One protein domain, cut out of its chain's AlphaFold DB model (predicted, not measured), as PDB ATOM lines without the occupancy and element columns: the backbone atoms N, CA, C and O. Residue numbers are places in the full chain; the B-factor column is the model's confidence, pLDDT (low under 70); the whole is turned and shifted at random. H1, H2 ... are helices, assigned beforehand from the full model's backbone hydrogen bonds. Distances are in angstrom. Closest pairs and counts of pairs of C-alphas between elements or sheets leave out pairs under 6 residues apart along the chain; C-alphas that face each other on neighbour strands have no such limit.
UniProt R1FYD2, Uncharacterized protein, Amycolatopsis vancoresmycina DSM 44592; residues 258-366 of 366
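Overview. This is residues 258 to 366 of the 366 residues of an uncharacterized protein of Amycolatopsis vancoresmycina DSM 44592 (UniProt R1FYD2). Helices H1, H3 and H4 lie side by side as a three-cornered bundle; H5 packs steeply over H1 and H4, and tiny H2 lies near H1 and H3. Residues 361 to 366 stick out as a tail. The printed part has 109 residues, with five named helices, H1 to H5, and no named strand: all helix, compact, radius of gyration of the C-alphas 13.4 A, spans 44 by 33 by 25 A.

Arrangement. H1, residues 259 to 276, touches H3, residues 293 to 307, the same way at a shallow tilt of 6 degrees; the closest C-alphas, of Met 266 and Tyr 299, are 7.5 A apart. H2, residues 285 to 288, is close to but not clearly touching H3; the closest C-alphas, of Leu 287 and Ala 296, are 6.1 A apart. H3 and H4, residues 313 to 329, form a hairpin; the closest C-alphas, of Ala 302 and Val 317, are 4.7 A apart. H5, residues 347 to 355, touches H4 at a steep tilt of 56 degrees; the closest C-alphas, of Gly 325 and Ala 354, are 5.2 A apart. Every O i to N i+4 pair is within hydrogen-bond range in H1, H3, H4 and H5; H2 is too short for one.

Along the chain. H1 begins at C-alpha 259, (-14.985, -14.741, 28.179), and spans 25.6 A; H4 spans 24.5 A. H5 ends at C-alpha 355, (-1.011, -16.697, 32.567).

Size, cuts and confidence. The printed part has no cut. The H4 to H5 link is long, 17 residues. pLDDT is under 70 at residues 281, 365 and 366.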
ATOM      1  N   THR A 258     -15.492 -19.655  28.013       84.75
ATOM      2  CA  THR A 258     -16.004 -18.428  28.636       84.75
ATOM      3  C   THR A 258     -15.201 -17.196  28.197       84.75
ATOM      4  O   THR A 258     -14.093 -17.321  27.669       84.75
ATOM      5  N   ALA A 259     -15.712 -15.986  28.462       81.94
ATOM      6  CA  ALA A 259     -14.985 -14.741  28.179       81.94
ATOM      7  C   ALA A 259     -13.590 -14.713  28.838       81.94
ATOM      8  O   ALA A 259     -12.605 -14.397  28.175       81.94
ATOM      9  N   GLY A 260     -13.491 -15.140  30.103       84.62
ATOM     10  CA  GLY A 260     -12.221 -15.206  30.832       84.62
ATOM     11  C   GLY A 260     -11.240 -16.221  30.240       84.62
ATOM     12  O   GLY A 260     -10.065 -15.915  30.072       84.62
ATOM     13  N   THR A 261     -11.706 -17.407  29.838       87.06
ATOM     14  CA  THR A 261     -10.826 -18.404  29.197       87.06
ATOM     15  C   THR A 261     -10.365 -17.977  27.805       87.06
ATOM     16  O   THR A 261      -9.229 -18.254  27.428       87.06
ATOM     17  N   VAL A 262     -11.212 -17.274  27.043       87.75
ATOM     18  CA  VAL A 262     -10.831 -16.718  25.736       87.75
ATOM     19  C   VAL A 262      -9.796 -15.604  25.925       87.75
ATOM     20  O   VAL A 262      -8.795 -15.577  25.211       87.75
ATOM     21  N   ALA A 263      -9.964 -14.749  26.940       88.12
ATOM     22  CA  ALA A 263      -8.968 -13.745  27.314       88.12
ATOM     23  C   ALA A 263      -7.632 -14.371  27.749       88.12
ATOM     24  O   ALA A 263      -6.581 -13.927  27.294       88.12
ATOM     25  N   ALA A 264      -7.657 -15.442  28.550       88.56
ATOM     26  CA  ALA A 264      -6.451 -16.161  28.972       88.56
ATOM     27  C   ALA A 264      -5.712 -16.764  27.772       88.56
ATOM     28  O   ALA A 264      -4.482 -16.742  27.703       88.56
ATOM     29  N   PHE A 265      -6.465 -17.278  26.800       87.00
ATOM     30  CA  PHE A 265      -5.898 -17.848  25.591       87.00
ATOM     31  C   PHE A 265      -5.239 -16.783  24.702       87.00
ATOM     32  O   PHE A 265      -4.087 -16.952  24.304       87.00
ATOM     33  N   MET A 266      -5.913 -15.650  24.480       89.00
ATOM     34  CA  MET A 266      -5.329 -14.495  23.789       89.00
ATOM     35  C   MET A 266      -4.086 -13.965  24.505       89.00
ATOM     36  O   MET A 266      -3.087 -13.671  23.857       89.00
ATOM     37  N   LEU A 267      -4.115 -13.882  25.838       90.56
ATOM     38  CA  LEU A 267      -2.986 -13.410  26.638       90.56
ATOM     39  C   LEU A 267      -1.755 -14.303  26.465       90.56
ATOM     40  O   LEU A 267      -0.658 -13.802  26.211       90.56
ATOM     41  N   ARG A 268      -1.938 -15.626  26.559       88.62
ATOM     42  CA  ARG A 268      -0.858 -16.599  26.346       88.62
ATOM     43  C   ARG A 268      -0.281 -16.495  24.947       88.62
ATOM     44  O   ARG A 268       0.939 -16.495  24.798       88.62
ATOM     45  N   ARG A 269      -1.145 -16.363  23.941       87.62
ATOM     46  CA  ARG A 269      -0.725 -16.263  22.546       87.62
ATOM     47  C   ARG A 269       0.023 -14.962  22.264       87.62
ATOM     48  O   ARG A 269       1.117 -15.010  21.711       87.62
ATOM     49  N   LEU A 270      -0.494 -13.826  22.738       89.75
ATOM     50  CA  LEU A 270       0.187 -12.532  22.650       89.75
ATOM     51  C   LEU A 270       1.566 -12.591  23.306       89.75
ATOM     52  O   LEU A 270       2.549 -12.139  22.730       89.75
ATOM     53  N   THR A 271       1.644 -13.193  24.491       89.00
ATOM     54  CA  THR A 271       2.897 -13.324  25.241       89.00
ATOM     55  C   THR A 271       3.887 -14.247  24.521       89.00
ATOM     56  O   THR A 271       5.064 -13.910  24.403       89.00
ATOM     57  N   SER A 272       3.430 -15.366  23.949       87.06
ATOM     58  CA  SER A 272       4.275 -16.216  23.096       87.06
ATOM     59  C   SER A 272       4.793 -15.448  21.876       87.06
ATOM     60  O   SER A 272       5.996 -15.459  21.629       87.06
ATOM     61  N   PHE A 273       3.957 -14.666  21.183       87.88
ATOM     62  CA  PHE A 273       4.411 -13.836  20.061       87.88
ATOM     63  C   PHE A 273       5.460 -12.799  20.465       87.88
ATOM     64  O   PHE A 273       6.412 -12.582  19.715       87.88
ATOM     65  N   THR A 274       5.331 -12.191  21.647       85.31
ATOM     66  CA  THR A 274       6.335 -11.239  22.147       85.31
ATOM     67  C   THR A 274       7.675 -11.895  22.467       85.31
ATOM     68  O   THR A 274       8.712 -11.263  22.289       85.31
ATOM     69  N   LEU A 275       7.668 -13.156  22.911       83.62
ATOM     70  CA  LEU A 275       8.877 -13.892  23.288       83.62
ATOM     71  C   LEU A 275       9.554 -14.564  22.089       83.62
ATOM     72  O   LEU A 275      10.778 -14.590  22.000       83.62
ATOM     73  N   GLU A 276       8.765 -15.119  21.173       79.94
ATOM     74  CA  GLU A 276       9.253 -15.943  20.063       79.94
ATOM     75  C   GLU A 276       9.418 -15.161  18.752       79.94
ATOM     76  O   GLU A 276       9.987 -15.691  17.797       79.94
ATOM     77  N   ALA A 277       8.909 -13.923  18.683       70.94
ATOM     78  CA  ALA A 277       8.889 -13.063  17.493       70.94
ATOM     79  C   ALA A 277       8.276 -13.724  16.238       70.94
ATOM     80  O   ALA A 277       8.579 -13.354  15.102       70.94
ATOM     81  N   ARG A 278       7.402 -14.719  16.427       71.56
ATOM     82  CA  ARG A 278       6.719 -15.444  15.349       71.56
ATOM     83  C   ARG A 278       5.247 -15.082  15.325       71.56
ATOM     84  O   ARG A 278       4.450 -15.654  16.055       71.56
ATOM     85  N   LEU A 279       4.891 -14.137  14.464       77.56
ATOM     86  CA  LEU A 279       3.499 -13.757  14.237       77.56
ATOM     87  C   LEU A 279       2.845 -14.672  13.192       77.56
ATOM     88  O   LEU A 279       3.527 -15.149  12.280       77.56
ATOM     89  N   PRO A 280       1.522 -14.892  13.275       70.12
ATOM     90  CA  PRO A 280       0.797 -15.647  12.270       70.12
ATOM     91  C   PRO A 280       0.745 -14.858  10.957       70.12
ATOM     92  O   PRO A 280       0.591 -13.628  10.944       70.12
ATOM     93  N   THR A 281       0.853 -15.584   9.845       65.50
ATOM     94  CA  THR A 281       0.718 -15.048   8.487       65.50
ATOM     95  C   THR A 281      -0.759 -14.745   8.210       65.50
ATOM     96  O   THR A 281      -1.491 -15.603   7.729       65.50
ATOM     97  N   GLY A 282      -1.215 -13.537   8.548       72.00
ATOM     98  CA  GLY A 282      -2.618 -13.115   8.395       72.00
ATOM     99  C   GLY A 282      -3.359 -12.974   9.724       72.00
ATOM    100  O   GLY A 282      -2.747 -13.037  10.786       72.00
ATOM    101  N   ASP A 283      -4.662 -12.707   9.687       74.31
ATOM    102  CA  ASP A 283      -5.442 -12.468  10.906       74.31
ATOM    103  C   ASP A 283      -5.415 -13.675  11.847       74.31
ATOM    104  O   ASP A 283      -5.509 -14.826  11.426       74.31
ATOM    105  N   ASP A 284      -5.245 -13.395  13.140       81.88
ATOM    106  CA  ASP A 284      -5.207 -14.443  14.150       81.88
ATOM    107  C   ASP A 284      -6.606 -15.067  14.280       81.88
ATOM    108  O   ASP A 284      -7.554 -14.350  14.625       81.88
ATOM    109  N   PRO A 285      -6.761 -16.383  14.043       79.62
ATOM    110  CA  PRO A 285      -8.065 -17.037  14.065       79.62
ATOM    111  C   PRO A 285      -8.760 -16.951  15.432       79.62
ATOM    112  O   PRO A 285      -9.979 -17.116  15.500       79.62
ATOM    113  N   LEU A 286      -8.036 -16.635  16.516       78.19
ATOM    114  CA  LEU A 286      -8.636 -16.399  17.834       78.19
ATOM    115  C   LEU A 286      -9.559 -15.194  17.879       78.19
ATOM    116  O   LEU A 286     -10.484 -15.193  18.688       78.19
ATOM    117  N   LEU A 287      -9.373 -14.215  16.993       82.19
ATOM    118  CA  LEU A 287     -10.266 -13.062  16.888       82.19
ATOM    119  C   LEU A 287     -11.721 -13.476  16.626       82.19
ATOM    120  O   LEU A 287     -12.631 -12.740  16.993       82.19
ATOM    121  N   HIS A 288     -11.953 -14.659  16.048       82.25
ATOM    122  CA  HIS A 288     -13.299 -15.182  15.810       82.25
ATOM    123  C   HIS A 288     -13.955 -15.794  17.055       82.25
ATOM    124  O   HIS A 288     -15.177 -15.898  17.102       82.25
ATOM    125  N   LEU A 289     -13.172 -16.185  18.066       79.31
ATOM    126  CA  LEU A 289     -13.693 -16.723  19.329       79.31
ATOM    127  C   LEU A 289     -14.107 -15.622  20.315       79.31
ATOM    128  O   LEU A 289     -14.828 -15.891  21.280       79.31
ATOM    129  N   VAL A 290     -13.656 -14.385  20.098       79.50
ATOM    130  CA  VAL A 290     -13.925 -13.263  20.998       79.50
ATOM    131  C   VAL A 290     -15.300 -12.674  20.705       79.50
ATOM    132  O   VAL A 290     -15.560 -12.173  19.615       79.50
ATOM    133  N   ARG A 291     -16.185 -12.696  21.704       77.31
ATOM    134  CA  ARG A 291     -17.485 -12.004  21.632       77.31
ATOM    135  C   ARG A 291     -17.406 -10.538  22.060       77.31
ATOM    136  O   ARG A 291     -18.260  -9.750  21.673       77.31
ATOM    137  N   ASP A 292     -16.403 -10.192  22.861       79.69
ATOM    138  CA  ASP A 292     -16.139  -8.834  23.332       79.69
ATOM    139  C   ASP A 292     -15.359  -8.040  22.275       79.69
ATOM    140  O   ASP A 292     -14.188  -8.308  21.994       79.69
ATOM    141  N   THR A 293     -16.024  -7.053  21.678       80.25
ATOM    142  CA  THR A 293     -15.448  -6.229  20.615       80.25
ATOM    143  C   THR A 293     -14.275  -5.379  21.093       80.25
ATOM    144  O   THR A 293     -13.346  -5.158  20.320       80.25
ATOM    145  N   GLU A 294     -14.281  -4.940  22.353       86.06
ATOM    146  CA  GLU A 294     -13.256  -4.051  22.898       86.06
ATOM    147  C   GLU A 294     -11.954  -4.812  23.173       86.06
ATOM    148  O   GLU A 294     -10.871  -4.375  22.774       86.06
ATOM    149  N   LEU A 295     -12.042  -5.999  23.783       86.75
ATOM    150  CA  LEU A 295     -10.872  -6.865  23.976       86.75
ATOM    151  C   LEU A 295     -10.302  -7.358  22.642       86.75
ATOM    152  O   LEU A 295      -9.080  -7.395  22.475       86.75
ATOM    153  N   ALA A 296     -11.169  -7.691  21.682       87.31
ATOM    154  CA  ALA A 296     -10.748  -8.091  20.342       87.31
ATOM    155  C   ALA A 296      -9.986  -6.968  19.623       87.31
ATOM    156  O   ALA A 296      -8.971  -7.225  18.976       87.31
ATOM    157  N   GLU A 297     -10.450  -5.722  19.742       88.88
ATOM    158  CA  GLU A 297      -9.783  -4.562  19.153       88.88
ATOM    159  C   GLU A 297      -8.417  -4.307  19.796       88.88
ATOM    160  O   GLU A 297      -7.431  -4.153  19.079       88.88
ATOM    161  N   ARG A 298      -8.317  -4.372  21.128       90.19
ATOM    162  CA  ARG A 298      -7.035  -4.226  21.842       90.19
ATOM    163  C   ARG A 298      -6.025  -5.296  21.439       90.19
ATOM    164  O   ARG A 298      -4.863  -4.977  21.187       90.19
ATOM    165  N   TYR A 299      -6.466  -6.550  21.334       91.00
ATOM    166  CA  TYR A 299      -5.630  -7.649  20.855       91.00
ATOM    167  C   TYR A 299      -5.172  -7.420  19.408       91.00
ATOM    168  O   TYR A 299      -3.983  -7.519  19.109       91.00
ATOM    169  N   ARG A 300      -6.094  -7.035  18.514       90.19
ATOM    170  CA  ARG A 300      -5.790  -6.731  17.108       90.19
ATOM    171  C   ARG A 300      -4.768  -5.601  16.975       90.19
ATOM    172  O   ARG A 300      -3.822  -5.732  16.202       90.19
ATOM    173  N   THR A 301      -4.929  -4.524  17.738       89.50
ATOM    174  CA  THR A 301      -4.006  -3.384  17.750       89.50
ATOM    175  C   THR A 301      -2.617  -3.799  18.231       89.50
ATOM    176  O   THR A 301      -1.623  -3.459  17.593       89.50
ATOM    177  N   ALA A 302      -2.523  -4.611  19.288       90.31
ATOM    178  CA  ALA A 302      -1.242  -5.148  19.744       90.31
ATOM    179  C   ALA A 302      -0.558  -6.019  18.675       90.31
ATOM    180  O   ALA A 302       0.634  -5.851  18.422       90.31
ATOM    181  N   LEU A 303      -1.305  -6.893  17.990       90.38
ATOM    182  CA  LEU A 303      -0.766  -7.683  16.877       90.38
ATOM    183  C   LEU A 303      -0.287  -6.806  15.714       90.38
ATOM    184  O   LEU A 303       0.739  -7.109  15.109       90.38
ATOM    185  N   HIS A 304      -1.001  -5.721  15.403       89.69
ATOM    186  CA  HIS A 304      -0.588  -4.767  14.374       89.69
ATOM    187  C   HIS A 304       0.756  -4.112  14.723       89.69
ATOM    188  O   HIS A 304       1.677  -4.145  13.910       89.69
ATOM    189  N   HIS A 305       0.913  -3.631  15.957       89.56
ATOM    190  CA  HIS A 305       2.167  -3.043  16.433       89.56
ATOM    191  C   HIS A 305       3.329  -4.035  16.559       89.56
ATOM    192  O   HIS A 305       4.486  -3.619  16.526       89.56
ATOM    193  N   LEU A 306       3.052  -5.330  16.732       88.69
ATOM    194  CA  LEU A 306       4.085  -6.366  16.672       88.69
ATOM    195  C   LEU A 306       4.534  -6.646  15.230       88.69
ATOM    196  O   LEU A 306       5.690  -7.004  15.021       88.69
ATOM    197  N   ARG A 307       3.643  -6.483  14.241       88.44
ATOM    198  CA  ARG A 307       3.972  -6.648  12.812       88.44
ATOM    199  C   ARG A 307       4.773  -5.482  12.256       88.44
ATOM    200  O   ARG A 307       5.681  -5.720  11.466       88.44
ATOM    201  N   ASP A 308       4.419  -4.263  12.648       87.81
ATOM    202  CA  ASP A 308       5.099  -3.036  12.240       87.81
ATOM    203  C   ASP A 308       5.565  -2.263  13.486       87.81
ATOM    204  O   ASP A 308       4.811  -1.458  14.047       87.81
ATOM    205  N   PRO A 309       6.769  -2.578  14.008       88.00
ATOM    206  CA  PRO A 309       7.231  -2.031  15.272       88.00
ATOM    207  C   PRO A 309       7.497  -0.525  15.196       88.00
ATOM    208  O   PRO A 309       8.327  -0.059  14.418       88.00
ATOM    209  N   GLY A 310       6.849   0.231  16.078       87.69
ATOM    210  CA  GLY A 310       7.023   1.669  16.244       87.69
ATOM    211  C   GLY A 310       7.267   2.064  17.705       87.69
ATOM    212  O   GLY A 310       7.336   1.207  18.591       87.69
ATOM    213  N   PRO A 311       7.358   3.373  18.003       86.06
ATOM    214  CA  PRO A 311       7.577   3.868  19.366       86.06
ATOM    215  C   PRO A 311       6.449   3.474  20.335       86.06
ATOM    216  O   PRO A 311       6.665   3.396  21.542       86.06
ATOM    217  N   GLU A 312       5.258   3.180  19.810       86.50
ATOM    218  CA  GLU A 312       4.089   2.769  20.589       86.50
ATOM    219  C   GLU A 312       3.946   1.248  20.747       86.50
ATOM    220  O   GLU A 312       3.034   0.790  21.433       86.50
ATOM    221  N   THR A 313       4.849   0.436  20.187       88.38
ATOM    222  CA  THR A 313       4.706  -1.028  20.245       88.38
ATOM    223  C   THR A 313       4.736  -1.559  21.669       88.38
ATOM    224  O   THR A 313       3.836  -2.292  22.071       88.38
ATOM    225  N   HIS A 314       5.730  -1.153  22.461       88.06
ATOM    226  CA  HIS A 314       5.817  -1.563  23.859       88.06
ATOM    227  C   HIS A 314       4.565  -1.169  24.673       88.06
ATOM    228  O   HIS A 314       3.973  -2.058  25.291       88.06
ATOM    229  N   PRO A 315       4.101   0.102  24.678       89.50
ATOM    230  CA  PRO A 315       2.901   0.478  25.427       89.50
ATOM    231  C   PRO A 315       1.615  -0.163  24.885       89.50
ATOM    232  O   PRO A 315       0.756  -0.519  25.684       89.50
ATOM    233  N   ALA A 316       1.464  -0.367  23.572       90.19
ATOM    234  CA  ALA A 316       0.276  -1.018  23.009       90.19
ATOM    235  C   ALA A 316       0.176  -2.502  23.387       90.19
ATOM    236  O   ALA A 316      -0.892  -2.977  23.775       90.19
ATOM    237  N   VAL A 317       1.295  -3.226  23.323       91.25
ATOM    238  CA  VAL A 317       1.357  -4.646  23.688       91.25
ATOM    239  C   VAL A 317       1.119  -4.838  25.183       91.25
ATOM    240  O   VAL A 317       0.268  -5.639  25.567       91.25
ATOM    241  N   THR A 318       1.804  -4.066  26.030       91.12
ATOM    242  CA  THR A 318       1.644  -4.152  27.492       91.12
ATOM    243  C   THR A 318       0.246  -3.722  27.946       91.12
ATOM    244  O   THR A 318      -0.336  -4.362  28.823       91.12
ATOM    245  N   PHE A 319      -0.362  -2.723  27.296       92.19
ATOM    246  CA  PHE A 319      -1.756  -2.343  27.541       92.19
ATOM    247  C   PHE A 319      -2.737  -3.473  27.206       92.19
ATOM    248  O   PHE A 319      -3.654  -3.756  27.986       92.19
ATOM    249  N   ALA A 320      -2.545  -4.141  26.066       92.31
ATOM    250  CA  ALA A 320      -3.368  -5.280  25.677       92.31
ATOM    251  C   ALA A 320      -3.181  -6.463  26.638       92.31
ATOM    252  O   ALA A 320      -4.174  -7.016  27.103       92.31
ATOM    253  N   GLN A 321      -1.941  -6.798  27.015       93.50
ATOM    254  CA  GLN A 321      -1.649  -7.844  28.002       93.50
ATOM    255  C   GLN A 321      -2.324  -7.562  29.350       93.50
ATOM    256  O   GLN A 321      -2.971  -8.445  29.908       93.50
ATOM    257  N   TYR A 322      -2.246  -6.325  29.846       91.56
ATOM    258  CA  TYR A 322      -2.897  -5.945  31.099       91.56
ATOM    259  C   TYR A 322      -4.426  -6.011  31.003       91.56
ATOM    260  O   TYR A 322      -5.081  -6.545  31.895       91.56
ATOM    261  N   SER A 323      -5.004  -5.519  29.903       91.25
ATOM    262  CA  SER A 323      -6.456  -5.561  29.665       91.25
ATOM    263  C   SER A 323      -6.982  -6.995  29.608       91.25
ATOM    264  O   SER A 323      -8.011  -7.308  30.205       91.25
ATOM    265  N   LEU A 324      -6.250  -7.877  28.923       91.31
ATOM    266  CA  LEU A 324      -6.555  -9.303  28.863       91.31
ATOM    267  C   LEU A 324      -6.408  -9.953  30.242       91.31
ATOM    268  O   LEU A 324      -7.291 -10.704  30.641       91.31
ATOM    269  N   GLY A 325      -5.356  -9.623  30.999       90.38
ATOM    270  CA  GLY A 325      -5.170 -10.094  32.373       90.38
ATOM    271  C   GLY A 325      -6.321  -9.694  33.301       90.38
ATOM    272  O   GLY A 325      -6.840 -10.532  34.036       90.38
ATOM    273  N   GLN A 326      -6.801  -8.451  33.209       89.50
ATOM    274  CA  GLN A 326      -7.982  -8.009  33.953       89.50
ATOM    275  C   GLN A 326      -9.242  -8.778  33.541       89.50
ATOM    276  O   GLN A 326      -9.990  -9.236  34.404       89.50
ATOM    277  N   ALA A 327      -9.448  -9.005  32.240       88.88
ATOM    278  CA  ALA A 327     -10.581  -9.783  31.744       88.88
ATOM    279  C   ALA A 327     -10.557 -11.250  32.218       88.88
ATOM    280  O   ALA A 327     -11.611 -11.811  32.522       88.88
ATOM    281  N   VAL A 328      -9.373 -11.862  32.352       88.75
ATOM    282  CA  VAL A 328      -9.216 -13.204  32.950       88.75
ATOM    283  C   VAL A 328      -9.712 -13.232  34.396       88.75
ATOM    284  O   VAL A 328     -10.336 -14.207  34.812       88.75
ATOM    285  N   HIS A 329      -9.475 -12.161  35.152       86.00
ATOM    286  CA  HIS A 329      -9.868 -12.042  36.557       86.00
ATOM    287  C   HIS A 329     -11.268 -11.446  36.776       86.00
ATOM    288  O   HIS A 329     -11.700 -11.321  37.920       86.00
ATOM    289  N   GLY A 330     -11.986 -11.082  35.708       84.56
ATOM    290  CA  GLY A 330     -13.269 -10.375  35.805       84.56
ATOM    291  C   GLY A 330     -13.144  -8.946  36.350       84.56
ATOM    292  O   GLY A 330     -14.119  -8.389  36.849       84.56
ATOM    293  N   GLY A 331     -11.942  -8.370  36.291       83.19
ATOM    294  CA  GLY A 331     -11.661  -6.999  36.696       83.19
ATOM    295  C   GLY A 331     -12.105  -5.972  35.648       83.19
ATOM    296  O   GLY A 331     -12.395  -6.319  34.499       83.19
ATOM    297  N   PRO A 332     -12.163  -4.683  36.024       84.88
ATOM    298  CA  PRO A 332     -12.517  -3.621  35.097       84.88
ATOM    299  C   PRO A 332     -11.451  -3.473  34.008       84.88
ATOM    300  O   PRO A 332     -10.251  -3.384  34.277       84.88
ATOM    301  N   ILE A 333     -11.911  -3.397  32.762       84.19
ATOM    302  CA  ILE A 333     -11.056  -3.131  31.610       84.19
ATOM    303  C   ILE A 333     -10.626  -1.647  31.663       84.19
ATOM    304  O   ILE A 333     -11.475  -0.766  31.822       84.19
ATOM    305  N   PRO A 334      -9.324  -1.325  31.562       83.94
ATOM    306  CA  PRO A 334      -8.839   0.047  31.721       83.94
ATOM    307  C   PRO A 334      -9.322   0.954  30.584       83.94
ATOM    308  O   PRO A 334      -9.226   0.576  29.420       83.94
ATOM    309  N   ALA A 335      -9.788   2.165  30.909       82.19
ATOM    310  CA  ALA A 335     -10.449   3.069  29.957       82.19
ATOM    311  C   ALA A 335      -9.502   3.876  29.041       82.19
ATOM    312  O   ALA A 335      -9.941   4.394  28.019       82.19
ATOM    313  N   ALA A 336      -8.219   4.021  29.397       78.75
ATOM    314  CA  ALA A 336      -7.255   4.826  28.639       78.75
ATOM    315  C   ALA A 336      -6.204   3.940  27.960       78.75
ATOM    316  O   ALA A 336      -5.533   3.178  28.649       78.75
ATOM    317  N   GLY A 337      -6.053   4.076  26.639       80.38
ATOM    318  CA  GLY A 337      -5.020   3.402  25.845       80.38
ATOM    319  C   GLY A 337      -3.762   4.253  25.600       80.38
ATOM    320  O   GLY A 337      -3.670   5.397  26.064       80.38
ATOM    321  N   PRO A 338      -2.773   3.711  24.867       79.44
ATOM    322  CA  PRO A 338      -1.581   4.447  24.446       79.44
ATOM    323  C   PRO A 338      -1.932   5.731  23.665       79.44
ATOM    324  O   PRO A 338      -2.982   5.777  23.022       79.44
ATOM    325  N   PRO A 339      -1.094   6.786  23.718       71.12
ATOM    326  CA  PRO A 339       0.187   6.887  24.431       71.12
ATOM    327  C   PRO A 339       0.055   7.326  25.903       71.12
ATOM    328  O   PRO A 339       1.056   7.531  26.580       71.12
ATOM    329  N   ARG A 340      -1.167   7.502  26.420       76.19
ATOM    330  CA  ARG A 340      -1.421   8.058  27.766       76.19
ATOM    331  C   ARG A 340      -1.414   7.015  28.886       76.19
ATOM    332  O   ARG A 340      -1.702   7.356  30.030       76.19
ATOM    333  N   TRP A 341      -1.131   5.760  28.558       83.25
ATOM    334  CA  TRP A 341      -1.178   4.647  29.494       83.25
ATOM    335  C   TRP A 341       0.222   4.244  29.959       83.25
ATOM    336  O   TRP A 341       1.144   4.113  29.155       83.25
ATOM    337  N   THR A 342       0.352   4.003  31.261       83.44
ATOM    338  CA  THR A 342       1.551   3.451  31.894       83.44
ATOM    339  C   THR A 342       1.185   2.179  32.656       83.44
ATOM    340  O   THR A 342       0.159   2.194  33.348       83.44
ATOM    341  N   PRO A 343       2.007   1.114  32.588       83.81
ATOM    342  CA  PRO A 343       1.765  -0.112  33.336       83.81
ATOM    343  C   PRO A 343       1.622   0.168  34.838       83.81
ATOM    344  O   PRO A 343       2.482   0.837  35.418       83.81
ATOM    345  N   PRO A 344       0.556  -0.330  35.481       86.44
ATOM    346  CA  PRO A 344       0.432  -0.314  36.933       86.44
ATOM    347  C   PRO A 344       1.579  -1.078  37.620       86.44
ATOM    348  O   PRO A 344       2.145  -1.996  37.024       86.44
ATOM    349  N   PRO A 345       1.929  -0.746  38.877       86.56
ATOM    350  CA  PRO A 345       3.037  -1.393  39.590       86.56
ATOM    351  C   PRO A 345       2.818  -2.896  39.838       86.56
ATOM    352  O   PRO A 345       3.777  -3.628  40.064       86.56
ATOM    353  N   ASP A 346       1.574  -3.364  39.781       83.88
ATOM    354  CA  ASP A 346       1.164  -4.763  39.904       83.88
ATOM    355  C   ASP A 346       1.078  -5.504  38.556       83.88
ATOM    356  O   ASP A 346       0.716  -6.680  38.538       83.88
ATOM    357  N   PHE A 347       1.432  -4.862  37.433       87.12
ATOM    358  CA  PHE A 347       1.324  -5.430  36.081       87.12
ATOM    359  C   PHE A 347       1.915  -6.841  35.966       87.12
ATOM    360  O   PHE A 347       1.220  -7.757  35.532       87.12
ATOM    361  N   GLU A 348       3.163  -7.034  36.397       87.62
ATOM    362  CA  GLU A 348       3.851  -8.331  36.301       87.62
ATOM    363  C   GLU A 348       3.162  -9.415  37.140       87.62
ATOM    364  O   GLU A 348       3.053 -10.568  36.723       87.62
ATOM    365  N   ALA A 349       2.636  -9.047  38.312       85.44
ATOM    366  CA  ALA A 349       1.907  -9.969  39.175       85.44
ATOM    367  C   ALA A 349       0.563 -10.378  38.551       85.44
ATOM    368  O   ALA A 349       0.215 -11.563  38.553       85.44
ATOM    369  N   VAL A 350      -0.171  -9.420  37.974       83.06
ATOM    370  CA  VAL A 350      -1.422  -9.675  37.242       83.06
ATOM    371  C   VAL A 350      -1.157 -10.551  36.018       83.06
ATOM    372  O   VAL A 350      -1.860 -11.537  35.811       83.06
ATOM    373  N   LEU A 351      -0.110 -10.251  35.245       87.12
ATOM    374  CA  LEU A 351       0.278 -11.025  34.068       87.12
ATOM    375  C   LEU A 351       0.627 -12.471  34.441       87.12
ATOM    376  O   LEU A 351       0.078 -13.402  33.853       87.12
ATOM    377  N   ALA A 352       1.482 -12.676  35.446       86.81
ATOM    378  CA  ALA A 352       1.876 -14.010  35.897       86.81
ATOM    379  C   ALA A 352       0.675 -14.833  36.393       86.81
ATOM    380  O   ALA A 352       0.533 -16.009  36.048       86.81
ATOM    381  N   THR A 353      -0.223 -14.206  37.157       85.75
ATOM    382  CA  THR A 353      -1.420 -14.871  37.691       85.75
ATOM    383  C   THR A 353      -2.413 -15.211  36.576       85.75
ATOM    384  O   THR A 353      -2.924 -16.330  36.526       85.75
ATOM    385  N   ALA A 354      -2.648 -14.294  35.635       84.56
ATOM    386  CA  ALA A 354      -3.542 -14.520  34.502       84.56
ATOM    387  C   ALA A 354      -2.995 -15.580  33.529       84.56
ATOM    388  O   ALA A 354      -3.759 -16.385  32.993       84.56
ATOM    389  N   MET A 355      -1.672 -15.650  33.351       84.38
ATOM    390  CA  MET A 355      -1.011 -16.697  32.567       84.38
ATOM    391  C   MET A 355      -1.193 -18.089  33.185       84.38
ATOM    392  O   MET A 355      -1.309 -19.069  32.444       84.38
ATOM    393  N   ALA A 356      -1.297 -18.186  34.513       83.38
ATOM    394  CA  ALA A 356      -1.662 -19.410  35.231       83.38
ATOM    395  C   ALA A 356      -3.177 -19.709  35.218       83.38
ATOM    396  O   ALA A 356      -3.605 -20.738  35.742       83.38
ATOM    397  N   GLY A 357      -3.985 -18.836  34.605       73.38
ATOM    398  CA  GLY A 357      -5.434 -18.964  34.510       73.38
ATOM    399  C   GLY A 357      -5.919 -20.220  33.770       73.38
ATOM    400  O   GLY A 357      -5.139 -20.922  33.111       73.38
ATOM    401  N   PRO A 358      -7.229 -20.519  33.873       74.62
ATOM    402  CA  PRO A 358      -7.825 -21.713  33.289       74.62
ATOM    403  C   PRO A 358      -7.663 -21.705  31.769       74.62
ATOM    404  O   PRO A 358      -7.959 -20.719  31.096       74.62
ATOM    405  N   PHE A 359      -7.200 -22.828  31.232       79.00
ATOM    406  CA  PHE A 359      -7.018 -23.020  29.800       79.00
ATOM    407  C   PHE A 359      -7.921 -24.153  29.332       79.00
ATOM    408  O   PHE A 359      -7.858 -25.228  29.940       79.00
ATOM    409  N   PRO A 360      -8.729 -23.948  28.277       79.31
ATOM    410  CA  PRO A 360      -9.610 -24.994  27.809       79.31
ATOM    411  C   PRO A 360      -8.790 -26.193  27.331       79.31
ATOM    412  O   PRO A 360      -7.978 -26.056  26.417       79.31
ATOM    413  N   ARG A 361      -8.972 -27.362  27.948       81.12
ATOM    414  CA  ARG A 361      -8.382 -28.622  27.478       81.12
ATOM    415  C   ARG A 361      -9.380 -29.756  27.612       81.12
ATOM    416  O   ARG A 361     -10.117 -29.803  28.596       81.12
ATOM    417  N   PRO A 362      -9.342 -30.723  26.684       78.69
ATOM    418  CA  PRO A 362     -10.039 -31.978  26.870       78.69
ATOM    419  C   PRO A 362      -9.547 -32.710  28.126       78.69
ATOM    420  O   PRO A 362      -8.342 -32.853  28.346       78.69
ATOM    421  N   THR A 363     -10.484 -33.271  28.882       75.94
ATOM    422  CA  THR A 363     -10.307 -34.032  30.131       75.94
ATOM    423  C   THR A 363      -9.324 -35.187  30.026       75.94
ATOM    424  O   THR A 363      -8.798 -35.630  31.036       75.94
ATOM    425  N   ARG A 364      -9.026 -35.678  28.820       70.00
ATOM    426  CA  ARG A 364      -8.005 -36.718  28.614       70.00
ATOM    427  C   ARG A 364      -6.572 -36.276  28.942       70.00
ATOM    428  O   ARG A 364      -5.689 -37.125  28.966       70.00
ATOM    429  N   TYR A 365      -6.335 -34.970  29.069       56.72
ATOM    430  CA  TYR A 365      -5.037 -34.398  29.437       56.72
ATOM    431  C   TYR A 365      -4.947 -34.037  30.930       56.72
ATOM    432  O   TYR A 365      -3.920 -33.493  31.338       56.72
ATOM    433  N   ALA A 366      -6.007 -34.299  31.706       49.56
ATOM    434  CA  ALA A 366      -6.032 -34.216  33.166       49.56
ATOM    435  C   ALA A 366      -5.733 -35.593  33.768       49.56
ATOM    436  O   ALA A 366      -5.049 -35.622  34.815       49.56
TER     437      ALA A 366